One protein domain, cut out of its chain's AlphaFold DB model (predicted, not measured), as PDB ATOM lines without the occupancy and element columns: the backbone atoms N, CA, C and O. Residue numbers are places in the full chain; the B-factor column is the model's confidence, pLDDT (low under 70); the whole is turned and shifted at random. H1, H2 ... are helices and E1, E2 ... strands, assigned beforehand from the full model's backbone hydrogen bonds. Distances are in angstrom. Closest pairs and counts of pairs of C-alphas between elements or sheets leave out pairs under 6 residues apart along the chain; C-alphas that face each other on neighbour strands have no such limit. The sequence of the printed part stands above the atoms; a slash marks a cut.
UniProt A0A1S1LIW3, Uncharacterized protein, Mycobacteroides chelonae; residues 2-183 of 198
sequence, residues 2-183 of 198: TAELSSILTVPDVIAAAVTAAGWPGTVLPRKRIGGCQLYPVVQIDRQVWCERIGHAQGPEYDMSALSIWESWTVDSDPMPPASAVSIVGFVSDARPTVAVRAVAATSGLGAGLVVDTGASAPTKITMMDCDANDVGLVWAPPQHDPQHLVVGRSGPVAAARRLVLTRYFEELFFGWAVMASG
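This is residues 2 to 183 of the 198 residues of an uncharacterized protein of Mycobacteroides chelonae (UniProt A0A1S1LIW3). A strongly twisted sheet of six strands forms the core, with H5 and H6 side by side over one face and H2 and the long H7 on the other, H2 by E4, E5 and E6 and H7 by E2 and E3. Beyond E2 and E3, H3, H4 and the loop of residues 72 to 85 make a looser side, where H4 packs on the first turns of H7, and H1 lies away from the other helices at the beginning of the printed part. The printed part has 182 residues, with seven named helices and six named strands in the order H1 H2 E1 E2 H3 H4 E3 H5 E4 H6 E5 E6 H7; its class is mixed, helices and strands. The mixed sheet runs E1 E2 E3 E4 E5 E6, with E3, E4 and E5 parallel and the other neighbours antiparallel. The whole is compact, with a radius of gyration of the C-alphas of 17.3 A and spans of 57 by 41 by 27 A.

H1, residues 2 to 8, begins with C-alpha 2 at (25.290, -0.768, -17.898). H2 is residues 13 to 21, E1 residues 32 to 34, and E2 residues 37 to 45, 23.2 A from first to last C-alpha. H3 is residues 47 to 55 and H4 residues 64 to 71. E3, residues 86 to 93, 20.1 A long, begins with C-alpha 86 at (34.396, -28.763, -18.745) and bends by 58 degrees at residue 89. H5 is residues 97 to 105, E4 residues 112 to 117, 16.6 A long, H6 residues 125 to 133, E5 residues 137 to 140 and E6 residues 148 to 151. H7, residues 165 to 181, 24.2 A long, ends with C-alpha 181 at (29.075, -16.552, -14.574).

In the sheet, E1 and E2 form a hairpin, with N 32 and O 39 2.8 A apart, within hydrogen-bond range. E2 pairs with E1 over residues 37 to 39 and with E3 over residues 40 to 45, where N 44 and O 87 are 2.8 A apart. Parallel neighbours follow: N 91 and O 112 of E3 and E4 are 2.9 A apart, and N 115 and O 137 of E4 and E5 2.8 A. E5 and E6 are a hairpin, with N 148 and O 140 2.8 A apart. E3, H5, E4 and E4, H6, E5 are strand-helix-strand units, parallel neighbour strands joined through a helix, each with a right-handed crossover. H5 and H6, on the same face, touch at Val 101 and Cys 131, whose C-alphas are 6.5 A apart, at a shallow tilt of 7 degrees, the same way. With H2 on the opposite face, they make three layers, helices on both faces of a sheet. The closest C-alphas of H2 and E5 are those of Ala 18 and Val 139, 6.0 A. H7 is on the same face as H2; its closest C-alphas to E3 are those of Glu 171 and Val 86, 5.7 A. With residues 165 to 169 alone, H7 touches H4, about perpendicular at 74 degrees; the closest C-alphas are those of Val 165 and Ser 68, 5.4 A. H1, H3 and H4 are not on the sheet. In each of the seven helices every O i to N i+4 pair is within hydrogen-bond range.

The two C-alphas farthest apart, those of Asp 76 and Ser 121, are 58.0 A apart. The printed part has no cut. The links from H4 to E3 and from E6 to H7 are long, 14 and 13 residues. The mean pLDDT of the printed part is 92.8; residues 2 to 9 and residue 183 are under 70.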
ATOM      1  N   THR A   2      25.584   0.417 -18.730       45.41
ATOM      2  CA  THR A   2      25.290  -0.768 -17.898       45.41
ATOM      3  C   THR A   2      24.465  -1.846 -18.619       45.41
ATOM      4  O   THR A   2      24.678  -3.024 -18.376       45.41
ATOM      5  N   ALA A   3      23.582  -1.472 -19.557       41.38
ATOM      6  CA  ALA A   3      22.717  -2.422 -20.271       41.38
ATOM      7  C   ALA A   3      23.451  -3.282 -21.326       41.38
ATOM      8  O   ALA A   3      23.122  -4.454 -21.490       41.38
ATOM      9  N   GLU A   4      24.474  -2.740 -22.002       35.81
ATOM     10  CA  GLU A   4      25.286  -3.507 -22.967       35.81
ATOM     11  C   GLU A   4      26.137  -4.587 -22.288       35.81
ATOM     12  O   GLU A   4      26.269  -5.686 -22.816       35.81
ATOM     13  N   LEU A   5      26.671  -4.318 -21.091       38.25
ATOM     14  CA  LEU A   5      27.452  -5.313 -20.349       38.25
ATOM     15  C   LEU A   5      26.568  -6.459 -19.835       38.25
ATOM     16  O   LEU A   5      27.000  -7.608 -19.841       38.25
ATOM     17  N   SER A   6      25.316  -6.175 -19.463       41.50
ATOM     18  CA  SER A   6      24.351  -7.208 -19.065       41.50
ATOM     19  C   SER A   6      23.935  -8.114 -20.227       41.50
ATOM     20  O   SER A   6      23.772  -9.309 -20.015       41.50
ATOM     21  N   SER A   7      23.821  -7.592 -21.456       51.22
ATOM     22  CA  SER A   7      23.455  -8.397 -22.635       51.22
ATOM     23  C   SER A   7      24.585  -9.312 -23.132       51.22
ATOM     24  O   SER A   7      24.319 -10.264 -23.861       51.22
ATOM     25  N   ILE A   8      25.841  -9.027 -22.774       55.94
ATOM     26  CA  ILE A   8      27.003  -9.862 -23.129       55.94
ATOM     27  C   ILE A   8      27.118 -11.075 -22.193       55.94
ATOM     28  O   ILE A   8      27.708 -12.090 -22.557       55.94
ATOM     29  N   LEU A   9      26.542 -10.983 -20.992       67.44
ATOM     30  CA  LEU A   9      26.654 -11.998 -19.944       67.44
ATOM     31  C   LEU A   9      25.449 -12.938 -19.862       67.44
ATOM     32  O   LEU A   9      25.477 -13.875 -19.068       67.44
ATOM     33  N   THR A  10      24.412 -12.725 -20.672       85.00
ATOM     34  CA  THR A  10      23.227 -13.584 -20.698       85.00
ATOM     35  C   THR A  10      23.145 -14.388 -21.990       85.00
ATOM     36  O   THR A  10      23.534 -13.945 -23.074       85.00
ATOM     37  N   VAL A  11      22.644 -15.615 -21.868       91.25
ATOM     38  CA  VAL A  11      22.266 -16.442 -23.014       91.25
ATOM     39  C   VAL A  11      20.814 -16.112 -23.345       91.25
ATOM     40  O   VAL A  11      19.978 -16.210 -22.450       91.25
ATOM     41  N   PRO A  12      20.479 -15.722 -24.587       94.44
ATOM     42  CA  PRO A  12      19.083 -15.558 -24.970       94.44
ATOM     43  C   PRO A  12      18.334 -16.892 -24.871       94.44
ATOM     44  O   PRO A  12      18.837 -17.908 -25.357       94.44
ATOM     45  N   ASP A  13      17.115 -16.883 -24.325       94.62
ATOM     46  CA  ASP A  13      16.307 -18.097 -24.115       94.62
ATOM     47  C   ASP A  13      16.126 -18.914 -25.400       94.62
ATOM     48  O   ASP A  13      16.195 -20.141 -25.378       94.62
ATOM     49  N   VAL A  14      15.993 -18.235 -26.545       96.69
ATOM     50  CA  VAL A  14      15.881 -18.876 -27.864       96.69
ATOM     51  C   VAL A  14      17.103 -19.735 -28.214       96.69
ATOM     52  O   VAL A  14      16.955 -20.789 -28.825       96.69
ATOM     53  N   ILE A  15      18.307 -19.339 -27.787       97.62
ATOM     54  CA  ILE A  15      19.535 -20.109 -28.022       97.62
ATOM     55  C   ILE A  15      19.555 -21.350 -27.129       97.62
ATOM     56  O   ILE A  15      19.847 -22.444 -27.609       97.62
ATOM     57  N   ALA A  16      19.199 -21.210 -25.849       96.62
ATOM     58  CA  ALA A  16      19.113 -22.343 -24.928       96.62
ATOM     59  C   ALA A  16      18.038 -23.358 -25.362       96.62
ATOM     60  O   ALA A  16      18.282 -24.569 -25.362       96.62
ATOM     61  N   ALA A  17      16.877 -22.868 -25.802       96.75
ATOM     62  CA  ALA A  17      15.798 -23.693 -26.328       96.75
ATOM     63  C   ALA A  17      16.217 -24.405 -27.624       96.75
ATOM     64  O   ALA A  17      15.949 -25.593 -27.784       96.75
ATOM     65  N   ALA A  18      16.941 -23.724 -28.518       97.94
ATOM     66  CA  ALA A  18      17.439 -24.333 -29.747       97.94
ATOM     67  C   ALA A  18      18.473 -25.443 -29.493       97.94
ATOM     68  O   ALA A  18      18.396 -26.501 -30.112       97.94
ATOM     69  N   VAL A  19      19.402 -25.246 -28.552       97.75
ATOM     70  CA  VAL A  19      20.362 -26.288 -28.136       97.75
ATOM     71  C   VAL A  19      19.639 -27.502 -27.548       97.75
ATOM     72  O   VAL A  19      19.986 -28.640 -27.864       97.75
ATOM     73  N   THR A  20      18.584 -27.262 -26.765       97.31
ATOM     74  CA  THR A  20      17.721 -28.325 -26.228       97.31
ATOM     75  C   THR A  20      16.995 -29.078 -27.346       97.31
ATOM     76  O   THR A  20      17.007 -30.307 -27.361       97.31
ATOM     77  N   ALA A  21      16.419 -28.369 -28.323       97.38
ATOM     78  CA  ALA A  21      15.752 -28.973 -29.480       97.38
ATOM     79  C   ALA A  21      16.718 -29.774 -30.374       97.38
ATOM     80  O   ALA A  21      16.328 -30.788 -30.951       97.38
ATOM     81  N   ALA A  22      17.985 -29.358 -30.452       97.44
ATOM     82  CA  ALA A  22      19.045 -30.105 -31.129       97.44
ATOM     83  C   ALA A  22      19.487 -31.369 -30.364       97.44
ATOM     84  O   ALA A  22      20.261 -32.165 -30.896       97.44
ATOM     85  N   GLY A  23      19.026 -31.564 -29.121       96.62
ATOM     86  CA  GLY A  23      19.390 -32.700 -28.276       96.62
ATOM     87  C   GLY A  23      20.837 -32.666 -27.779       96.62
ATOM     88  O   GLY A  23      21.382 -33.704 -27.408       96.62
ATOM     89  N   TRP A  24      21.490 -31.501 -27.799       96.56
ATOM     90  CA  TRP A  24      22.875 -31.382 -27.348       96.56
ATOM     91  C   TRP A  24      22.951 -31.439 -25.817       96.56
ATOM     92  O   TRP A  24      22.229 -30.699 -25.143       96.56
ATOM     93  N   PRO A  25      23.836 -32.272 -25.241       93.19
ATOM     94  CA  PRO A  25      24.062 -32.258 -23.806       93.19
ATOM     95  C   PRO A  25      24.794 -30.973 -23.399       93.19
ATOM     96  O   PRO A  25      25.605 -30.436 -24.150       93.19
ATOM     97  N   GLY A  26      24.554 -30.501 -22.177       92.50
ATOM     98  CA  GLY A  26      25.375 -29.464 -21.552       92.50
ATOM     99  C   GLY A  26      24.693 -28.113 -21.365       92.50
ATOM    100  O   GLY A  26      23.472 -27.984 -21.331       92.50
ATOM    101  N   THR A  27      25.522 -27.102 -21.140       94.06
ATOM    102  CA  THR A  27      25.139 -25.744 -20.767       94.06
ATOM    103  C   THR A  27      25.665 -24.771 -21.807       94.06
ATOM    104  O   THR A  27      26.846 -24.787 -22.159       94.06
ATOM    105  N   VAL A  28      24.777 -23.909 -22.294       95.75
ATOM    106  CA  VAL A  28      25.145 -22.810 -23.183       95.75
ATOM    107  C   VAL A  28      25.790 -21.712 -22.347       95.75
ATOM    108  O   VAL A  28      25.226 -21.277 -21.344       95.75
ATOM    109  N   LEU A  29      26.973 -21.267 -22.753       94.12
ATOM    110  CA  LEU A  29      27.622 -20.092 -22.188       94.12
ATOM    111  C   LEU A  29      27.236 -18.847 -22.995       94.12
ATOM    112  O   LEU A  29      26.833 -18.974 -24.156       94.12
ATOM    113  N   PRO A  30      27.359 -17.636 -22.419       92.69
ATOM    114  CA  PRO A  30      27.090 -16.408 -23.156       92.69
ATOM    115  C   PRO A  30      27.952 -16.281 -24.423       92.69
ATOM    116  O   PRO A  30      28.830 -17.096 -24.714       92.69
ATOM    117  N   ARG A  31      27.689 -15.258 -25.232       93.44
ATOM    118  CA  ARG A  31      28.368 -15.092 -26.523       93.44
ATOM    119  C   ARG A  31      29.830 -14.667 -26.332       93.44
ATOM    120  O   ARG A  31      30.110 -13.722 -25.597       93.44
ATOM    121  N   LYS A  32      30.769 -15.321 -27.025       91.94
ATOM    122  CA  LYS A  32      32.206 -14.985 -27.032       91.94
ATOM    123  C   LYS A  32      32.756 -14.877 -28.435       91.94
ATOM    124  O   LYS A  32      32.310 -15.558 -29.356       91.94
ATOM    125  N   ARG A  33      33.822 -14.088 -28.561       93.44
ATOM    126  CA  ARG A  33      34.660 -14.090 -29.754       93.44
ATOM    127  C   ARG A  33      35.654 -15.255 -29.707       93.44
ATOM    128  O   ARG A  33      36.518 -15.281 -28.835       93.44
ATOM    129  N   ILE A  34      35.556 -16.173 -30.663       91.94
ATOM    130  CA  ILE A  34      36.433 -17.339 -30.840       91.94
ATOM    131  C   ILE A  34      36.910 -17.335 -32.289       91.94
ATOM    132  O   ILE A  34      36.091 -17.321 -33.202       91.94
ATOM    133  N   GLY A  35      38.225 -17.267 -32.513       86.06
ATOM    134  CA  GLY A  35      38.777 -17.210 -33.876       86.06
ATOM    135  C   GLY A  35      38.256 -16.030 -34.713       86.06
ATOM    136  O   GLY A  35      38.134 -16.139 -35.924       86.06
ATOM    137  N   GLY A  36      37.880 -14.917 -34.069       90.44
ATOM    138  CA  GLY A  36      37.261 -13.760 -34.732       90.44
ATOM    139  C   GLY A  36      35.744 -13.864 -34.940       90.44
ATOM    140  O   GLY A  36      35.105 -12.852 -35.225       90.44
ATOM    141  N   CYS A  37      35.144 -15.033 -34.719       93.50
ATOM    142  CA  CYS A  37      33.710 -15.269 -34.854       93.50
ATOM    143  C   CYS A  37      32.979 -15.106 -33.519       93.50
ATOM    144  O   CYS A  37      33.510 -15.453 -32.469       93.50
ATOM    145  N   GLN A  38      31.756 -14.583 -33.554       94.88
ATOM    146  CA  GLN A  38      30.888 -14.497 -32.379       94.88
ATOM    147  C   GLN A  38      30.060 -15.776 -32.262       94.88
ATOM    148  O   GLN A  38      29.253 -16.062 -33.146       94.88
ATOM    149  N   LEU A  39      30.278 -16.536 -31.192       97.25
ATOM    150  CA  LEU A  39      29.696 -17.859 -30.981       97.25
ATOM    151  C   LEU A  39      29.208 -18.006 -29.540       97.25
ATOM    152  O   LEU A  39      29.775 -17.406 -28.628       97.25
ATOM    153  N   TYR A  40      28.195 -18.840 -29.335       97.56
ATOM    154  CA  TYR A  40      27.809 -19.343 -28.020       97.56
ATOM    155  C   TYR A  40      28.437 -20.726 -27.823       97.56
ATOM    156  O   TYR A  40      28.080 -21.655 -28.552       97.56
ATOM    157  N   PRO A  41      29.388 -20.896 -26.894       97.50
ATOM    158  CA  PRO A  41      29.909 -22.215 -26.565       97.50
ATOM    159  C   PRO A  41      28.839 -23.054 -25.869       97.50
ATOM    160  O   PRO A  41      28.126 -22.554 -25.001       97.50
ATOM    161  N   VAL A  42      28.776 -24.337 -26.200       97.69
ATOM    162  CA  VAL A  42      28.030 -25.337 -25.435       97.69
ATOM    163  C   VAL A  42      29.045 -26.257 -24.785       97.69
ATOM    164  O   VAL A  42      29.878 -26.854 -25.473       97.69
ATOM    165  N   VAL A  43      29.003 -26.341 -23.459       97.44
ATOM    166  CA  VAL A  43      29.953 -27.132 -22.675       97.44
ATOM    167  C   VAL A  43      29.233 -28.114 -21.773       97.44
ATOM    168  O   VAL A  43      28.206 -27.802 -21.175       97.44
ATOM    169  N   GLN A  44      29.796 -29.302 -21.633       96.88
ATOM    170  CA  GLN A  44      29.392 -30.248 -20.610       96.88
ATOM    171  C   GLN A  44      30.274 -30.039 -19.381       96.88
ATOM    172  O   GLN A  44      31.497 -30.066 -19.487       96.88
ATOM    173  N   ILE A  45      29.655 -29.809 -18.225       95.62
ATOM    174  CA  ILE A  45      30.365 -29.608 -16.958       95.62
ATOM    175  C   ILE A  45      30.511 -30.958 -16.259       95.62
ATOM    176  O   ILE A  45      29.506 -31.590 -15.925       95.62
ATOM    177  N   ASP A  46      31.749 -31.364 -15.991       97.25
ATOM    178  CA  ASP A  46      32.028 -32.453 -15.061       97.25
ATOM    179  C   ASP A  46      31.950 -31.892 -13.639       97.25
ATOM    180  O   ASP A  46      32.857 -31.210 -13.160       97.25
ATOM    181  N   ARG A  47      30.824 -32.138 -12.965       94.44
ATOM    182  CA  ARG A  47      30.583 -31.595 -11.623       94.44
ATOM    183  C   ARG A  47      31.559 -32.133 -10.584       94.44
ATOM    184  O   ARG A  47      31.840 -31.418  -9.626       94.44
ATOM    185  N   GLN A  48      32.048 -33.361 -10.748       96.50
ATOM    186  CA  GLN A  48      32.993 -33.937  -9.803       96.50
ATOM    187  C   GLN A  48      34.336 -33.217  -9.925       96.50
ATOM    188  O   GLN A  48      34.789 -32.621  -8.948       96.50
ATOM    189  N   VAL A  49      34.904 -33.169 -11.133       96.56
ATOM    190  CA  VAL A  49      36.180 -32.479 -11.395       96.56
ATOM    191  C   VAL A  49      36.073 -30.990 -11.071       96.56
ATOM    192  O   VAL A  49      36.989 -30.406 -10.495       96.56
ATOM    193  N   TRP A  50      34.941 -30.362 -11.397       94.56
ATOM    194  CA  TRP A  50      34.666 -28.981 -11.018       94.56
ATOM    195  C   TRP A  50      34.766 -28.786  -9.505       94.56
ATOM    196  O   TRP A  50      35.537 -27.945  -9.049       94.56
ATOM    197  N   CYS A  51      34.008 -29.551  -8.715       92.88
ATOM    198  CA  CYS A  51      34.013 -29.420  -7.258       92.88
ATOM    199  C   CYS A  51      35.387 -29.726  -6.656       92.88
ATOM    200  O   CYS A  51      35.815 -29.004  -5.757       92.88
ATOM    201  N   GLU A  52      36.092 -30.737  -7.164       94.31
ATOM    202  CA  GLU A  52      37.460 -31.058  -6.748       94.31
ATOM    203  C   GLU A  52      38.407 -29.880  -6.997       94.31
ATOM    204  O   GLU A  52      39.141 -29.474  -6.095       94.31
ATOM    205  N   ARG A  53      38.360 -29.273  -8.187       94.00
ATOM    206  CA  ARG A  53      39.205 -28.121  -8.525       94.00
ATOM    207  C   ARG A  53      38.873 -26.892  -7.690       94.00
ATOM    208  O   ARG A  53      39.784 -26.265  -7.158       94.00
ATOM    209  N   ILE A  54      37.589 -26.568  -7.513       91.31
ATOM    210  CA  ILE A  54      37.171 -25.459  -6.641       91.31
ATOM    211  C   ILE A  54      37.612 -25.707  -5.193       91.31
ATOM    212  O   ILE A  54      38.170 -24.807  -4.567       91.31
ATOM    213  N   GLY A  55      37.413 -26.923  -4.673       90.69
ATOM    214  CA  GLY A  55      37.785 -27.304  -3.308       90.69
ATOM    215  C   GLY A  55      39.286 -27.194  -3.030       90.69
ATOM    216  O   GLY A  55      39.674 -26.810  -1.929       90.69
ATOM    217  N   HIS A  56      40.126 -27.447  -4.038       91.38
ATOM    218  CA  HIS A  56      41.582 -27.283  -3.961       91.38
ATOM    219  C   HIS A  56      42.082 -25.900  -4.415       91.38
ATOM    220  O   HIS A  56      43.282 -25.725  -4.616       91.38
ATOM    221  N   ALA A  57      41.193 -24.917  -4.608       91.44
ATOM    222  CA  ALA A  57      41.527 -23.589  -5.141       91.44
ATOM    223  C   ALA A  57      42.299 -23.624  -6.483       91.44
ATOM    224  O   ALA A  57      43.048 -22.697  -6.813       91.44
ATOM    225  N   GLN A  58      42.093 -24.682  -7.271       91.56
ATOM    226  CA  GLN A  58      42.748 -24.932  -8.547       91.56
ATOM    227  C   GLN A  58      41.973 -24.284  -9.697       91.56
ATOM    228  O   GLN A  58      41.064 -24.870 -10.293       91.56
ATOM    229  N   GLY A  59      42.365 -23.050 -10.000       92.12
ATOM    230  CA  GLY A  59      41.758 -22.231 -11.042       92.12
ATOM    231  C   GLY A  59      41.991 -22.715 -12.462       92.12
ATOM    232  O   GLY A  59      42.702 -23.700 -12.677       92.12
ATOM    233  N   PRO A  60      41.355 -22.043 -13.433       95.25
ATOM    234  CA  PRO A  60      41.619 -22.280 -14.843       95.25
ATOM    235  C   PRO A  60      43.085 -21.980 -15.183       95.25
ATOM    236  O   PRO A  60      43.628 -20.990 -14.699       95.25
ATOM    237  N   GLU A  61      43.708 -22.805 -16.023       96.00
ATOM    238  CA  GLU A  61      45.077 -22.584 -16.518       96.00
ATOM    239  C   GLU A  61      45.055 -22.005 -17.939       96.00
ATOM    240  O   GLU A  61      44.379 -22.523 -18.826       96.00
ATOM    241  N   TYR A  62      45.799 -20.923 -18.167       95.62
ATOM    242  CA  TYR A  62      45.825 -20.201 -19.442       95.62
ATOM    243  C   TYR A  62      47.200 -20.204 -20.117       95.62
ATOM    244  O   TYR A  62      47.300 -19.782 -21.273       95.62
ATOM    245  N   ASP A  63      48.254 -20.654 -19.431       96.19
ATOM    246  CA  ASP A  63      49.580 -20.799 -20.022       96.19
ATOM    247  C   ASP A  63      49.616 -21.992 -20.984       96.19
ATOM    248  O   ASP A  63      49.604 -23.158 -20.587       96.19
ATOM    249  N   MET A  64      49.721 -21.691 -22.279       95.50
ATOM    250  CA  MET A  64      49.817 -22.687 -23.348       95.50
ATOM    251  C   MET A  64      50.988 -23.659 -23.163       95.50
ATOM    252  O   MET A  64      50.896 -24.797 -23.617       95.50
ATOM    253  N   SER A  65      52.069 -23.244 -22.500       95.94
ATOM    254  CA  SER A  65      53.225 -24.108 -22.230       95.94
ATOM    255  C   SER A  65      52.874 -25.164 -21.183       95.94
ATOM    256  O   SER A  65      53.113 -26.351 -21.402       95.94
ATOM    257  N   ALA A  66      52.233 -24.747 -20.087       95.31
ATOM    258  CA  ALA A  66      51.729 -25.651 -19.058       95.31
ATOM    259  C   ALA A  66      50.697 -26.630 -19.638       95.31
ATOM    260  O   ALA A  66      50.815 -27.840 -19.451       95.31
ATOM    261  N   LEU A  67      49.749 -26.130 -20.434       96.81
ATOM    262  CA  LEU A  67      48.758 -26.976 -21.105       96.81
ATOM    263  C   LEU A  67      49.391 -27.939 -22.115       96.81
ATOM    264  O   LEU A  67      48.929 -29.067 -22.259       96.81
ATOM    265  N   SER A  68      50.461 -27.527 -22.802       96.44
ATOM    266  CA  SER A  68      51.203 -28.414 -23.699       96.44
ATOM    267  C   SER A  68      51.864 -29.563 -22.948       96.44
ATOM    268  O   SER A  68      51.886 -30.681 -23.461       96.44
ATOM    269  N   ILE A  69      52.380 -29.306 -21.743       94.44
ATOM    270  CA  ILE A  69      52.913 -30.349 -20.861       94.44
ATOM    271  C   ILE A  69      51.781 -31.283 -20.421       94.44
ATOM    272  O   ILE A  69      51.942 -32.497 -20.494       94.44
ATOM    273  N   TRP A  70      50.620 -30.740 -20.037       95.25
ATOM    274  CA  TRP A  70      49.466 -31.542 -19.612       95.25
ATOM    275  C   TRP A  70      48.945 -32.463 -20.715       95.25
ATOM    276  O   TRP A  70      48.710 -33.640 -20.471       95.25
ATOM    277  N   GLU A  71      48.797 -31.959 -21.939       95.06
ATOM    278  CA  GLU A  71      48.313 -32.755 -23.077       95.06
ATOM    279  C   GLU A  71      49.364 -33.740 -23.616       95.06
ATOM    280  O   GLU A  71      49.029 -34.641 -24.380       95.06
ATOM    281  N   SER A  72      50.628 -33.592 -23.203       94.00
ATOM    282  CA  SER A  72      51.710 -34.543 -23.500       94.00
ATOM    283  C   SER A  72      51.985 -35.507 -22.340       94.00
ATOM    284  O   SER A  72      52.943 -36.278 -22.401       94.00
ATOM    285  N   TRP A  73      51.189 -35.441 -21.269       95.00
ATOM    286  CA  TRP A  73      51.395 -36.243 -20.074       95.00
ATOM    287  C   TRP A  73      51.229 -37.741 -20.354       95.00
ATOM    288  O   TRP A  73      50.375 -38.168 -21.131       95.00
ATOM    289  N   THR A  74      52.042 -38.545 -19.675       91.56
ATOM    290  CA  THR A  74      52.003 -40.011 -19.709       91.56
ATOM    291  C   THR A  74      52.072 -40.550 -18.285       91.56
ATOM    292  O   THR A  74      52.520 -39.839 -17.392       91.56
ATOM    293  N   VAL A  75      51.682 -41.809 -18.070       89.56
ATOM    294  CA  VAL A  75      51.664 -42.444 -16.733       89.56
ATOM    295  C   VAL A  75      53.038 -42.435 -16.045       89.56
ATOM    296  O   VAL A  75      53.100 -42.427 -14.822       89.56
ATOM    297  N   ASP A  76      54.128 -42.379 -16.814       90.38
ATOM    298  CA  ASP A  76      55.499 -42.313 -16.289       90.38
ATOM    299  C   ASP A  76      55.933 -40.887 -15.887       90.38
ATOM    300  O   ASP A  76      57.034 -40.684 -15.375       90.38
ATOM    301  N   SER A  77      55.100 -39.879 -16.152       83.69
ATOM    302  CA  SER A  77      55.339 -38.486 -15.778       83.69
ATOM    303  C   SER A  77      54.588 -38.184 -14.482       83.69
ATOM    304  O   SER A  77      53.375 -38.321 -14.436       83.69
ATOM    305  N   ASP A  78      55.263 -37.719 -13.435       82.50
ATOM    306  CA  ASP A  78      54.597 -37.244 -12.215       82.50
ATOM    307  C   ASP A  78      54.827 -35.738 -12.021       82.50
ATOM    308  O   ASP A  78      55.938 -35.258 -12.276       82.50
ATOM    309  N   PRO A  79      53.822 -34.972 -11.544       87.50
ATOM    310  CA  PRO A  79      52.462 -35.393 -11.164       87.50
ATOM    311  C   PRO A  79      51.447 -35.401 -12.331       87.50
ATOM    312  O   PRO A  79      51.611 -34.675 -13.314       87.50
ATOM    313  N   MET A  80      50.352 -36.166 -12.187       91.56
ATOM    314  CA  MET A  80      49.211 -36.166 -13.121       91.56
ATOM    315  C   MET A  80      48.568 -34.772 -13.243       91.56
ATOM    316  O   MET A  80      48.265 -34.150 -12.218       91.56
ATOM    317  N   PRO A  81      48.325 -34.262 -14.468       93.88
ATOM    318  CA  PRO A  81      47.705 -32.965 -14.661       93.88
ATOM    319  C   PRO A  81      46.236 -32.985 -14.222       93.88
ATOM    320  O   PRO A  81      45.587 -34.036 -14.236       93.88
ATOM    321  N   PRO A  82      45.664 -31.821 -13.887       94.56
ATOM    322  CA  PRO A  82      44.258 -31.727 -13.520       94.56
ATOM    323  C   PRO A  82      43.362 -32.161 -14.678       94.56
ATOM    324  O   PRO A  82      43.590 -31.788 -15.833       94.56
ATOM    325  N   ALA A  83      42.281 -32.877 -14.386       95.62
ATOM    326  CA  ALA A  83      41.256 -33.152 -15.385       95.62
ATOM    327  C   ALA A  83      40.545 -31.853 -15.829       95.62
ATOM    328  O   ALA A  83      40.504 -30.847 -15.105       95.62
ATOM    329  N   SER A  84      39.997 -31.851 -17.047       96.38
ATOM    330  CA  SER A  84      39.183 -30.734 -17.536       96.38
ATOM    331  C   SER A  84      37.855 -30.708 -16.775       96.38
ATOM    332  O   SER A  84      37.104 -31.675 -16.820       96.38
ATOM    333  N   ALA A  85      37.529 -29.595 -16.110       96.94
ATOM    334  CA  ALA A  85      36.232 -29.438 -15.433       96.94
ATOM    335  C   ALA A  85      35.064 -29.250 -16.416       96.94
ATOM    336  O   ALA A  85      33.896 -29.382 -16.047       96.94
ATOM    337  N   VAL A  86      35.372 -28.909 -17.669       97.00
ATOM    338  CA  VAL A  86      34.396 -28.763 -18.745       97.00
ATOM    339  C   VAL A  86      34.916 -29.428 -20.015       97.00
ATOM    340  O   VAL A  86      36.113 -29.406 -20.284       97.00
ATOM    341  N   SER A  87      34.010 -29.985 -20.807       97.62
ATOM    342  CA  SER A  87      34.279 -30.507 -22.149       97.62
ATOM    343  C   SER A  87      33.466 -29.726 -23.173       97.62
ATOM    344  O   SER A  87      32.308 -29.385 -22.927       97.62
ATOM    345  N   ILE A  88      34.059 -29.428 -24.327       98.00
ATOM    346  CA  ILE A  88      33.375 -28.707 -25.406       98.00
ATOM    347  C   ILE A  88      32.440 -29.676 -26.132       98.00
ATOM    348  O   ILE A  88      32.882 -30.688 -26.663       98.00
ATOM    349  N   VAL A  89      31.151 -29.342 -26.186       98.19
ATOM    350  CA  VAL A  89      30.156 -30.075 -26.986       98.19
ATOM    351  C   VAL A  89      30.103 -29.483 -28.388       98.19
ATOM    352  O   VAL A  89      30.195 -30.191 -29.392       98.19
ATOM    353  N   GLY A  90      30.036 -28.155 -28.472       98.25
ATOM    354  CA  GLY A  90      30.022 -27.458 -29.746       98.25
ATOM    355  C   GLY A  90      29.837 -25.958 -29.616       98.25
ATOM    356  O   GLY A  90      30.002 -25.371 -28.546       98.25
ATOM    357  N   PHE A  91      29.493 -25.337 -30.737       98.50
ATOM    358  CA  PHE A  91      29.321 -23.899 -30.859       98.50
ATOM    359  C   PHE A  91      28.050 -23.573 -31.625       98.50
ATOM    360  O   PHE A  91      27.759 -24.184 -32.654       98.50
ATOM    361  N   VAL A  92      27.337 -22.559 -31.143       98.50
ATOM    362  CA  VAL A  92      26.122 -22.050 -31.771       98.50
ATOM    363  C   VAL A  92      26.373 -20.671 -32.360       98.50
ATOM    364  O   VAL A  92      27.022 -19.826 -31.738       98.50
ATOM    365  N   SER A  93      25.825 -20.419 -33.545       98.19
ATOM    366  CA  SER A  93      25.755 -19.086 -34.133       98.19
ATOM    367  C   SER A  93      24.332 -18.768 -34.573       98.19
ATOM    368  O   SER A  93      23.681 -19.572 -35.230       98.19
ATOM    369  N   ASP A  94      23.875 -17.568 -34.241       97.69
ATOM    370  CA  ASP A  94      22.607 -16.978 -34.679       97.69
ATOM    371  C   ASP A  94      22.822 -15.856 -35.711       97.69
ATOM    372  O   ASP A  94      21.962 -15.005 -35.941       97.69
ATOM    373  N   ALA A  95      24.013 -15.799 -36.316       96.94
ATOM    374  CA  ALA A  95      24.288 -14.876 -37.406       96.94
ATOM    375  C   ALA A  95      23.482 -15.252 -38.665       96.94
ATOM    376  O   ALA A  95      22.860 -16.309 -38.753       96.94
ATOM    377  N   ARG A  96      23.547 -14.406 -39.701       95.12
ATOM    378  CA  ARG A  96      22.976 -14.742 -41.018       95.12
ATOM    379  C   ARG A  96      23.507 -16.105 -41.493       95.12
ATOM    380  O   ARG A  96      24.717 -16.308 -41.373       95.12
ATOM    381  N   PRO A  97      22.684 -16.983 -42.097       90.88
ATOM    382  CA  PRO A  97      23.032 -18.394 -42.271       90.88
ATOM    383  C   PRO A  97      24.411 -18.663 -42.885       90.88
ATOM    384  O   PRO A  97      25.212 -19.383 -42.300       90.88
ATOM    385  N   THR A  98      24.771 -18.001 -43.990       93.50
ATOM    386  CA  THR A  98      26.093 -18.175 -44.623       93.50
ATOM    387  C   THR A  98      27.259 -17.778 -43.707       93.50
ATOM    388  O   THR A  98      28.330 -18.379 -43.755       93.50
ATOM    389  N   VAL A  99      27.071 -16.756 -42.868       97.12
ATOM    390  CA  VAL A  99      28.070 -16.318 -41.882       97.12
ATOM    391  C   VAL A  99      28.109 -17.289 -40.704       97.12
ATOM    392  O   VAL A  99      29.194 -17.641 -40.254       97.12
ATOM    393  N   ALA A 100      26.944 -17.740 -40.242       97.62
ATOM    394  CA  ALA A 100      26.805 -18.676 -39.135       97.62
ATOM    395  C   ALA A 100      27.464 -20.027 -39.449       97.62
ATOM    396  O   ALA A 100      28.304 -20.473 -38.670       97.62
ATOM    397  N   VAL A 101      27.184 -20.615 -40.621       97.75
ATOM    398  CA  VAL A 101      27.806 -21.871 -41.084       97.75
ATOM    399  C   VAL A 101      29.326 -21.738 -41.115       97.75
ATOM    400  O   VAL A 101      30.028 -22.565 -40.541       97.75
ATOM    401  N   ARG A 102      29.859 -20.660 -41.708       97.00
ATOM    402  CA  ARG A 102      31.311 -20.413 -41.741       97.00
ATOM    403  C   ARG A 102      31.909 -20.271 -40.342       97.00
ATOM    404  O   ARG A 102      32.981 -20.812 -40.084       97.00
ATOM    405  N   ALA A 103      31.224 -19.556 -39.453       97.38
ATOM    406  CA  ALA A 103      31.680 -19.328 -38.089       97.38
ATOM    407  C   ALA A 103      31.797 -20.636 -37.294       97.38
ATOM    408  O   ALA A 103      32.818 -20.860 -36.650       97.38
ATOM    409  N   VAL A 104      30.794 -21.517 -37.367       97.50
ATOM    410  CA  VAL A 104      30.835 -22.812 -36.662       97.50
ATOM    411  C   VAL A 104      31.695 -23.858 -37.383       97.50
ATOM    412  O   VAL A 104      32.258 -24.747 -36.749       97.50
ATOM    413  N   ALA A 105      31.869 -23.751 -38.704       95.25
ATOM    414  CA  ALA A 105      32.811 -24.589 -39.445       95.25
ATOM    415  C   ALA A 105      34.270 -24.281 -39.062       95.25
ATOM    416  O   ALA A 105      35.088 -25.198 -38.963       95.25
ATOM    417  N   ALA A 106      34.592 -23.017 -38.764       95.38
ATOM    418  CA  ALA A 106      35.921 -22.612 -38.304       95.38
ATOM    419  C   ALA A 106      36.313 -23.231 -36.946       95.38
ATOM    420  O   ALA A 106      37.500 -23.332 -36.639       95.38
ATOM    421  N   THR A 107      35.343 -23.682 -36.145       96.12
ATOM    422  CA  THR A 107      35.567 -24.351 -34.851       96.12
ATOM    423  C   THR A 107      35.347 -25.865 -34.905       96.12
ATOM    424  O   THR A 107      35.302 -26.531 -33.873       96.12
ATOM    425  N   SER A 108      35.263 -26.439 -36.106       95.94
ATOM    426  CA  SER A 108      34.950 -27.855 -36.334       95.94
ATOM    427  C   SER A 108      35.936 -28.853 -35.723       95.94
ATOM    428  O   SER A 108      35.552 -29.981 -35.418       95.94
ATOM    429  N   GLY A 109      37.188 -28.447 -35.495       96.31
ATOM    430  CA  GLY A 109      38.180 -29.256 -34.781       96.31
ATOM    431  C   GLY A 109      37.984 -29.308 -33.261       96.31
ATOM    432  O   GLY A 109      38.611 -30.128 -32.599       96.31
ATOM    433  N   LEU A 110      37.135 -28.442 -32.702       96.50
ATOM    434  CA  LEU A 110      36.900 -28.322 -31.260       96.50
ATOM    435  C   LEU A 110      35.567 -28.945 -30.823       96.50
ATOM    436  O   LEU A 110      35.454 -29.361 -29.677       96.50
ATOM    437  N   GLY A 111      34.565 -29.002 -31.705       97.12
ATOM    438  CA  GLY A 111      33.243 -29.534 -31.379       97.12
ATOM    439  C   GLY A 111      32.241 -29.461 -32.533       97.12
ATOM    440  O   GLY A 111      32.583 -29.141 -33.680       97.12
ATOM    441  N   ALA A 112      30.982 -29.757 -32.216       98.06
ATOM    442  CA  ALA A 112      29.871 -29.661 -33.154       98.06
ATOM    443  C   ALA A 112      29.541 -28.202 -33.517       98.06
ATOM    444  O   ALA A 112      29.896 -27.265 -32.799       98.06
ATOM    445  N   GLY A 113      28.853 -28.001 -34.643       98.25
ATOM    446  CA  GLY A 113      28.364 -26.690 -35.073       98.25
ATOM    447  C   GLY A 113      26.844 -26.665 -35.171       98.25
ATOM    448  O   GLY A 113      26.263 -27.599 -35.721       98.25
ATOM    449  N   LEU A 114      26.216 -25.602 -34.665       98.69
ATOM    450  CA  LEU A 114      24.773 -25.376 -34.747       98.69
ATOM    451  C   LEU A 114      24.481 -23.956 -35.239       98.69
ATOM    452  O   LEU A 114      25.000 -22.976 -34.704       98.69
ATOM    453  N   VAL A 115      23.616 -23.840 -36.239       98.69
ATOM    454  CA  VAL A 115      23.030 -22.571 -36.668       98.69
ATOM    455  C   VAL A 115      21.634 -22.452 -36.074       98.69
ATOM    456  O   VAL A 115      20.847 -23.395 -36.139       98.69
ATOM    457  N   VAL A 116      21.328 -21.286 -35.507       98.50
ATOM    458  CA  VAL A 116      19.985 -20.946 -35.029       98.50
ATOM    459  C   VAL A 116      19.430 -19.830 -35.897       98.50
ATOM    460  O   VAL A 116      19.896 -18.695 -35.832       98.50
ATOM    461  N   ASP A 117      18.433 -20.154 -36.715       97.81
ATOM    462  CA  ASP A 117      17.716 -19.170 -37.520       97.81
ATOM    463  C   ASP A 117      16.476 -18.698 -36.755       97.81
ATOM    464  O   ASP A 117      15.565 -19.479 -36.490       97.81
ATOM    465  N   THR A 118      16.448 -17.420 -36.379       96.75
ATOM    466  CA  THR A 118      15.335 -16.794 -35.642       96.75
ATOM    467  C   THR A 118      14.354 -16.052 -36.554       96.75
ATOM    468  O   THR A 118      13.471 -15.329 -36.084       96.75
ATOM    469  N   GLY A 119      14.499 -16.203 -37.874       95.50
ATOM    470  CA  GLY A 119      13.628 -15.591 -38.865       95.50
ATOM    471  C   GLY A 119      12.175 -16.055 -38.739       95.50
ATOM    472  O   GLY A 119      11.885 -17.205 -38.421       95.50
ATOM    473  N   ALA A 120      11.232 -15.158 -39.041       95.06
ATOM    474  CA  ALA A 120       9.803 -15.484 -39.024       95.06
ATOM    475  C   ALA A 120       9.400 -16.494 -40.116       95.06
ATOM    476  O   ALA A 120       8.388 -17.174 -39.992       95.06
ATOM    477  N   SER A 121      10.174 -16.569 -41.201       95.25
ATOM    478  CA  SER A 121       9.995 -17.552 -42.272       95.25
ATOM    479  C   SER A 121      10.969 -18.707 -42.092       95.25
ATOM    480  O   SER A 121      12.096 -18.491 -41.652       95.25
ATOM    481  N   ALA A 122      10.545 -19.911 -42.480       95.81
ATOM    482  CA  ALA A 122      11.404 -21.085 -42.444       95.81
ATOM    483  C   ALA A 122      12.668 -20.887 -43.311       95.81
ATOM    484  O   ALA A 122      12.584 -20.254 -44.374       95.81
ATOM    485  N   PRO A 123      13.821 -21.455 -42.905       97.00
ATOM    486  CA  PRO A 123      15.037 -21.434 -43.700       97.00
ATOM    487  C   PRO A 123      14.813 -22.009 -45.099       97.00
ATOM    488  O   PRO A 123      14.053 -22.956 -45.311       97.00
ATOM    489  N   THR A 124      15.505 -21.439 -46.082       97.81
ATOM    490  CA  THR A 124      15.399 -21.908 -47.466       97.81
ATOM    491  C   THR A 124      16.002 -23.304 -47.633       97.81
ATOM    492  O   THR A 124      16.876 -23.719 -46.871       97.81
ATOM    493  N   LYS A 125      15.610 -24.018 -48.698       97.94
ATOM    494  CA  LYS A 125      16.240 -25.303 -49.058       97.94
ATOM    495  C   LYS A 125      17.748 -25.184 -49.276       97.94
ATOM    496  O   LYS A 125      18.469 -26.096 -48.898       97.94
ATOM    497  N   ILE A 126      18.210 -24.063 -49.833       97.25
ATOM    498  CA  ILE A 126      19.641 -23.799 -50.037       97.25
ATOM    499  C   ILE A 126      20.350 -23.711 -48.683       97.25
ATOM    500  O   ILE A 126      21.353 -24.377 -48.483       97.25
ATOM    501  N   THR A 127      19.777 -22.983 -47.719       97.38
ATOM    502  CA  THR A 127      20.316 -22.906 -46.354       97.38
ATOM    503  C   THR A 127      20.422 -24.280 -45.691       97.38
ATOM    504  O   THR A 127      21.432 -24.580 -45.059       97.38
ATOM    505  N   MET A 128      19.388 -25.116 -45.833       98.38
ATOM    506  CA  MET A 128      19.389 -26.473 -45.276       98.38
ATOM    507  C   MET A 128      20.459 -27.352 -45.937       98.38
ATOM    508  O   MET A 128      21.202 -28.023 -45.228       98.38
ATOM    509  N   MET A 129      20.584 -27.296 -47.268       98.06
ATOM    510  CA  MET A 129      21.630 -28.009 -48.015       98.06
ATOM    511  C   MET A 129      23.038 -27.542 -47.631       98.06
ATOM    512  O   MET A 129      23.925 -28.373 -47.476       98.06
ATOM    513  N   ASP A 130      23.250 -26.237 -47.437       97.44
ATOM    514  CA  ASP A 130      24.542 -25.694 -47.003       97.44
ATOM    515  C   ASP A 130      24.928 -26.206 -45.606       97.44
ATOM    516  O   ASP A 130      26.094 -26.511 -45.362       97.44
ATOM    517  N   CYS A 131      23.966 -26.303 -44.683       98.12
ATOM    518  CA  CYS A 131      24.209 -26.845 -43.345       98.12
ATOM    519  C   CYS A 131      24.562 -28.339 -43.409       98.12
ATOM    520  O   CYS A 131      25.590 -28.740 -42.865       98.12
ATOM    521  N   ASP A 132      23.765 -29.121 -44.142       98.06
ATOM    522  CA  ASP A 132      23.962 -30.561 -44.347       98.06
ATOM    523  C   ASP A 132      25.334 -30.861 -44.972       98.06
ATOM    524  O   ASP A 132      26.126 -31.617 -44.417       98.06
ATOM    525  N   ALA A 133      25.699 -30.150 -46.043       96.50
ATOM    526  CA  ALA A 133      26.979 -30.323 -46.731       96.50
ATOM    527  C   ALA A 133      28.217 -29.984 -45.873       96.50
ATOM    528  O   ALA A 133      29.334 -30.345 -46.245       96.50
ATOM    529  N   ASN A 134      28.046 -29.268 -44.757       96.75
ATOM    530  CA  ASN A 134      29.123 -28.909 -43.827       96.75
ATOM    531  C   ASN A 134      29.052 -29.686 -42.494       96.75
ATOM    532  O   ASN A 134      29.794 -29.358 -41.558       96.75
ATOM    533  N   ASP A 135      28.161 -30.679 -42.387       97.00
ATOM    534  CA  ASP A 135      27.834 -31.400 -41.151       97.00
ATOM    535  C   ASP A 135      27.464 -30.455 -39.989       97.00
ATOM    536  O   ASP A 135      27.828 -30.678 -38.828       97.00
ATOM    537  N   VAL A 136      26.781 -29.351 -40.296       98.19
ATOM    538  CA  VAL A 136      26.352 -28.329 -39.335       98.19
ATOM    539  C   VAL A 136      24.864 -28.498 -39.056       98.19
ATOM    540  O   VAL A 136      24.055 -28.570 -39.975       98.19
ATOM    541  N   GLY A 137      24.490 -28.531 -37.778       98.38
ATOM    542  CA  GLY A 137      23.087 -28.601 -37.393       98.38
ATOM    543  C   GLY A 137      22.365 -27.288 -37.687       98.38
ATOM    544  O   GLY A 137      22.961 -26.212 -37.595       98.38
ATOM    545  N   LEU A 138      21.069 -27.359 -37.973       98.62
ATOM    546  CA  LEU A 138      20.212 -26.187 -38.146       98.62
ATOM    547  C   LEU A 138      18.949 -26.332 -37.309       98.62
ATOM    548  O   LEU A 138      18.154 -27.251 -37.520       98.62
ATOM    549  N   VAL A 139      18.736 -25.373 -36.416       98.62
ATOM    550  CA  VAL A 139      17.473 -25.196 -35.706       98.62
ATOM    551  C   VAL A 139      16.820 -23.906 -36.175       98.62
ATOM    552  O   VAL A 139      17.439 -22.843 -36.182       98.62
ATOM    553  N   TRP A 140      15.553 -24.000 -36.555       98.44
ATOM    554  CA  TRP A 140      14.712 -22.843 -36.816       98.44
ATOM    555  C   TRP A 140      13.885 -22.531 -35.573       98.44
ATOM    556  O   TRP A 140      13.145 -23.383 -35.093       98.44
ATOM    557  N   ALA A 141      14.025 -21.324 -35.041       97.56
ATOM    558  CA  ALA A 141      13.392 -20.882 -33.806       97.56
ATOM    559  C   ALA A 141      12.648 -19.555 -34.038       97.56
ATOM    560  O   ALA A 141      13.127 -18.491 -33.627       97.56
ATOM    561  N   PRO A 142      11.505 -19.580 -34.749       96.75
ATOM    562  CA  PRO A 142      10.740 -18.373 -35.030       96.75
ATOM    563  C   PRO A 142      10.124 -17.809 -33.732       96.75
ATOM    564  O   PRO A 142       9.819 -18.568 -32.817       96.75
ATOM    565  N   PRO A 143       9.834 -16.497 -33.643       92.69
ATOM    566  CA  PRO A 143       9.421 -15.859 -32.384       92.69
ATOM    567  C   PRO A 143       8.132 -16.389 -31.729       92.69
ATOM    568  O   PRO A 143       7.876 -16.075 -30.571       92.69
ATOM    569  N   GLN A 144       7.286 -17.114 -32.467       91.00
ATOM    570  CA  GLN A 144       5.940 -17.524 -32.034       91.00
ATOM    571  C   GLN A 144       5.748 -19.044 -31.960       91.00
ATOM    572  O   GLN A 144       4.651 -19.496 -31.632       91.00
ATOM    573  N   HIS A 145       6.773 -19.833 -32.286       92.25
ATOM    574  CA  HIS A 145       6.676 -21.291 -32.275       92.25
ATOM    575  C   HIS A 145       7.880 -21.917 -31.590       92.25
ATOM    576  O   HIS A 145       8.950 -21.314 -31.502       92.25
ATOM    577  N   ASP A 146       7.689 -23.151 -31.135       95.75
ATOM    578  CA  ASP A 146       8.767 -23.934 -30.553       95.75
ATOM    579  C   ASP A 146       9.892 -24.161 -31.578       95.75
ATOM    580  O   ASP A 146       9.609 -24.351 -32.769       95.75
ATOM    581  N   PRO A 147      11.165 -24.170 -31.139       97.88
ATOM    582  CA  PRO A 147      12.286 -24.452 -32.022       97.88
ATOM    583  C   PRO A 147      12.170 -25.822 -32.700       97.88
ATOM    584  O   PRO A 147      11.899 -26.836 -32.058       97.88
ATOM    585  N   GLN A 148      12.438 -25.856 -34.003       98.19
ATOM    586  CA  GLN A 148      12.394 -27.050 -34.839       98.19
ATOM    587  C   GLN A 148      13.797 -27.408 -35.322       98.19
ATOM    588  O   GLN A 148      14.471 -26.598 -35.961       98.19
ATOM    589  N   HIS A 149      14.238 -28.633 -35.045       98.19
ATOM    590  CA  HIS A 149      15.504 -29.163 -35.545       98.19
ATOM    591  C   HIS A 149      15.320 -29.637 -36.993       98.19
ATOM    592  O   HIS A 149      14.669 -30.650 -37.241       98.19
ATOM    593  N   LEU A 150      15.840 -28.864 -37.948       98.25
ATOM    594  CA  LEU A 150      15.609 -29.076 -39.379       98.25
ATOM    595  C   LEU A 150      16.716 -29.892 -40.049       98.25
ATOM    596  O   LEU A 150      16.430 -30.674 -40.952       98.25
ATOM    597  N   VAL A 151      17.969 -29.703 -39.626       98.44
ATOM    598  CA  VAL A 151      19.131 -30.440 -40.144       98.44
ATOM    599  C   VAL A 151      19.927 -30.970 -38.969       98.44
ATOM    600  O   VAL A 151      20.349 -30.188 -38.118       98.44
ATOM    601  N   VAL A 152      20.145 -32.283 -38.946       98.19
ATOM    602  CA  VAL A 152      20.993 -32.940 -37.951       98.19
ATOM    603  C   VAL A 152      22.448 -32.784 -38.381       98.19
ATOM    604  O   VAL A 152      22.837 -33.277 -39.432       98.19
ATOM    605  N   GLY A 153      23.245 -32.092 -37.570       96.69
ATOM    606  CA  GLY A 153      24.692 -31.991 -37.772       96.69
ATOM    607  C   GLY A 153      25.467 -33.091 -37.049       96.69
ATOM    608  O   GLY A 153      24.899 -33.981 -36.413       96.69
ATOM    609  N   ARG A 154      26.798 -32.984 -37.074       96.12
ATOM    610  CA  ARG A 154      27.673 -33.845 -36.261       96.12
ATOM    611  C   ARG A 154      27.453 -33.635 -34.757       96.12
ATOM    612  O   ARG A 154      27.124 -32.537 -34.315       96.12
ATOM    613  N   SER A 155      27.725 -34.667 -33.961       91.38
ATOM    614  CA  SER A 155      27.599 -34.647 -32.493       91.38
ATOM    615  C   SER A 155      28.885 -34.258 -31.747       91.38
ATOM    616  O   SER A 155      28.916 -34.291 -30.521       91.38
ATOM    617  N   GLY A 156      29.963 -33.925 -32.463       94.12
ATOM    618  CA  GLY A 156      31.262 -33.587 -31.879       94.12
ATOM    619  C   GLY A 156      32.222 -32.974 -32.903       94.12
ATOM    620  O   GLY A 156      31.771 -32.464 -33.932       94.12
ATOM    621  N   PRO A 157      33.539 -32.991 -32.641       96.25
ATOM    622  CA  PRO A 157      34.541 -32.557 -33.610       96.25
ATOM    623  C   PRO A 157      34.469 -33.358 -34.920       96.25
ATOM    624  O   PRO A 157      33.957 -34.476 -34.954       96.25
ATOM    625  N   VAL A 158      35.015 -32.805 -36.006       96.06
ATOM    626  CA  VAL A 158      35.170 -33.556 -37.267       96.06
ATOM    627  C   VAL A 158      35.999 -34.822 -37.052       96.06
ATOM    628  O   VAL A 158      36.924 -34.826 -36.247       96.06
ATOM    629  N   ALA A 159      35.712 -35.888 -37.802       93.12
ATOM    630  CA  ALA A 159      36.295 -37.215 -37.565       93.12
ATOM    631  C   ALA A 159      37.837 -37.255 -37.584       93.12
ATOM    632  O   ALA A 159      38.447 -38.079 -36.909       93.12
ATOM    633  N   ALA A 160      38.478 -36.364 -38.347       93.56
ATOM    634  CA  ALA A 160      39.937 -36.260 -38.417       93.56
ATOM    635  C   ALA A 160      40.555 -35.399 -37.298       93.56
ATOM    636  O   ALA A 160      41.781 -35.330 -37.186       93.56
ATOM    637  N   ALA A 161      39.736 -34.712 -36.496       94.25
ATOM    638  CA  ALA A 161      40.215 -33.875 -35.411       94.25
ATOM    639  C   ALA A 161      40.874 -34.737 -34.334       94.25
ATOM    640  O   ALA A 161      40.353 -35.767 -33.910       94.25
ATOM    641  N   ARG A 162      42.032 -34.278 -33.871       93.62
ATOM    642  CA  ARG A 162      42.694 -34.815 -32.686       93.62
ATOM    643  C   ARG A 162      42.564 -33.802 -31.566       93.62
ATOM    644  O   ARG A 162      42.469 -32.603 -31.828       93.62
ATOM    645  N   ARG A 163      42.597 -34.281 -30.327       94.00
ATOM    646  CA  ARG A 163      42.733 -33.401 -29.172       94.00
ATOM    647  C   ARG A 163      44.072 -32.666 -29.267       94.00
ATOM    648  O   ARG A 163      45.098 -33.285 -29.533       94.00
ATOM    649  N   LEU A 164      44.034 -31.345 -29.112       94.50
ATOM    650  CA  LEU A 164      45.202 -30.467 -29.165       94.50
ATOM    651  C   LEU A 164      45.274 -29.626 -27.889       94.50
ATOM    652  O   LEU A 164      44.261 -29.405 -27.224       94.50
ATOM    653  N   VAL A 165      46.441 -29.031 -27.636       97.06
ATOM    654  CA  VAL A 165      46.633 -28.004 -26.591       97.06
ATOM    655  C   VAL A 165      45.584 -26.896 -26.695       97.06
ATOM    656  O   VAL A 165      45.074 -26.416 -25.689       97.06
ATOM    657  N   LEU A 166      45.192 -26.533 -27.922       95.75
ATOM    658  CA  LEU A 166      44.148 -25.539 -28.159       95.75
ATOM    659  C   LEU A 166      42.768 -25.977 -27.638       95.75
ATOM    660  O   LEU A 166      42.026 -25.142 -27.124       95.75
ATOM    661  N   THR A 167      42.424 -27.265 -27.741       96.69
ATOM    662  CA  THR A 167      41.183 -27.812 -27.167       96.69
ATOM    663  C   THR A 167      41.186 -27.620 -25.658       96.69
ATOM    664  O   THR A 167      40.243 -27.043 -25.117       96.69
ATOM    665  N   ARG A 168      42.285 -28.004 -24.996       97.62
ATOM    666  CA  ARG A 168      42.437 -27.820 -23.551       97.62
ATOM    667  C   ARG A 168      42.382 -26.355 -23.147       97.62
ATOM    668  O   ARG A 168      41.705 -26.018 -22.186       97.62
ATOM    669  N   TYR A 169      43.035 -25.479 -23.904       97.56
ATOM    670  CA  TYR A 169      42.992 -24.041 -23.660       97.56
ATOM    671  C   TYR A 169      41.562 -23.495 -23.676       97.56
ATOM    672  O   TYR A 169      41.181 -22.742 -22.782       97.56
ATOM    673  N   PHE A 170      40.742 -23.882 -24.658       97.44
ATOM    674  CA  PHE A 170      39.346 -23.447 -24.697       97.44
ATOM    675  C   PHE A 170      38.503 -24.061 -23.577       97.44
ATOM    676  O   PHE A 170      37.657 -23.360 -23.027       97.44
ATOM    677  N   GLU A 171      38.746 -25.315 -23.193       97.75
ATOM    678  CA  GLU A 171      38.109 -25.916 -22.016       97.75
ATOM    679  C   GLU A 171      38.443 -25.126 -20.740       97.75
ATOM    680  O   GLU A 171      37.536 -24.724 -20.019       97.75
ATOM    681  N   GLU A 172      39.711 -24.796 -20.494       97.81
ATOM    682  CA  GLU A 172      40.117 -23.972 -19.344       97.81
ATOM    683  C   GLU A 172      39.534 -22.552 -19.410       97.81
ATOM    684  O   GLU A 172      39.046 -22.012 -18.414       97.81
ATOM    685  N   LEU A 173      39.491 -21.958 -20.607       96.12
ATOM    686  CA  LEU A 173      38.852 -20.665 -20.847       96.12
ATOM    687  C   LEU A 173      37.356 -20.684 -20.518       96.12
ATOM    688  O   LEU A 173      36.834 -19.709 -19.968       96.12
ATOM    689  N   PHE A 174      36.653 -21.757 -20.871       95.69
ATOM    690  CA  PHE A 174      35.231 -21.913 -20.583       95.69
ATOM    691  C   PHE A 174      34.972 -22.312 -19.136       95.69
ATOM    692  O   PHE A 174      33.981 -21.854 -18.577       95.69
ATOM    693  N   PHE A 175      35.877 -23.060 -18.505       95.38
ATOM    694  CA  PHE A 175      35.841 -23.315 -17.069       95.38
ATOM    695  C   PHE A 175      35.912 -21.997 -16.295       95.38
ATOM    696  O   PHE A 175      34.990 -21.671 -15.548       95.38
ATOM    697  N   GLY A 176      36.937 -21.180 -16.555       92.44
ATOM    698  CA  GLY A 176      37.074 -19.870 -15.924       92.44
ATOM    699  C   GLY A 176      35.867 -18.969 -16.166       92.44
ATOM    700  O   GLY A 176      35.399 -18.283 -15.258       92.44
ATOM    701  N   TRP A 177      35.308 -19.008 -17.376       88.94
ATOM    702  CA  TRP A 177      34.122 -18.224 -17.685       88.94
ATOM    703  C   TRP A 177      32.869 -18.705 -16.949       88.94
ATOM    704  O   TRP A 177      32.137 -17.886 -16.395       88.94
ATOM    705  N   ALA A 178      32.633 -20.013 -16.905       88.12
ATOM    706  CA  ALA A 178      31.500 -20.585 -16.199       88.12
ATOM    707  C   ALA A 178      31.567 -20.279 -14.691       88.12
ATOM    708  O   ALA A 178      30.537 -19.960 -14.102       88.12
ATOM    709  N   VAL A 179      32.763 -20.285 -14.081       87.06
ATOM    710  CA  VAL A 179      32.939 -19.917 -12.661       87.06
ATOM    711  C   VAL A 179      32.563 -18.453 -12.422       87.06
ATOM    712  O   VAL A 179      31.856 -18.130 -11.468       87.06
ATOM    713  N   MET A 180      33.000 -17.557 -13.308       82.62
ATOM    714  CA  MET A 180      32.643 -16.139 -13.218       82.62
ATOM    715  C   MET A 180      31.136 -15.920 -13.390       82.62
ATOM    716  O   MET A 180      30.543 -15.116 -12.674       82.62
ATOM    717  N   ALA A 181      30.509 -16.646 -14.317       76.44
ATOM    718  CA  ALA A 181      29.075 -16.552 -14.574       76.44
ATOM    719  C   ALA A 181      28.223 -17.121 -13.426       76.44
ATOM    720  O   ALA A 181      27.122 -16.630 -13.193       76.44
ATOM    721  N   SER A 182      28.725 -18.112 -12.679       72.75
ATOM    722  CA  SER A 182      28.009 -18.680 -11.531       72.75
ATOM    723  C   SER A 182      28.050 -17.797 -10.278       72.75
ATOM    724  O   SER A 182      27.408 -18.134  -9.286       72.75
ATOM    725  N   GLY A 183      28.815 -16.696 -10.286       66.62
ATOM    726  CA  GLY A 183      28.950 -15.795  -9.136       66.62
ATOM    727  C   GLY A 183      29.643 -16.430  -7.927       66.62
ATOM    728  O   GLY A 183      29.467 -15.961  -6.803       66.62
TER     729      GLY A 183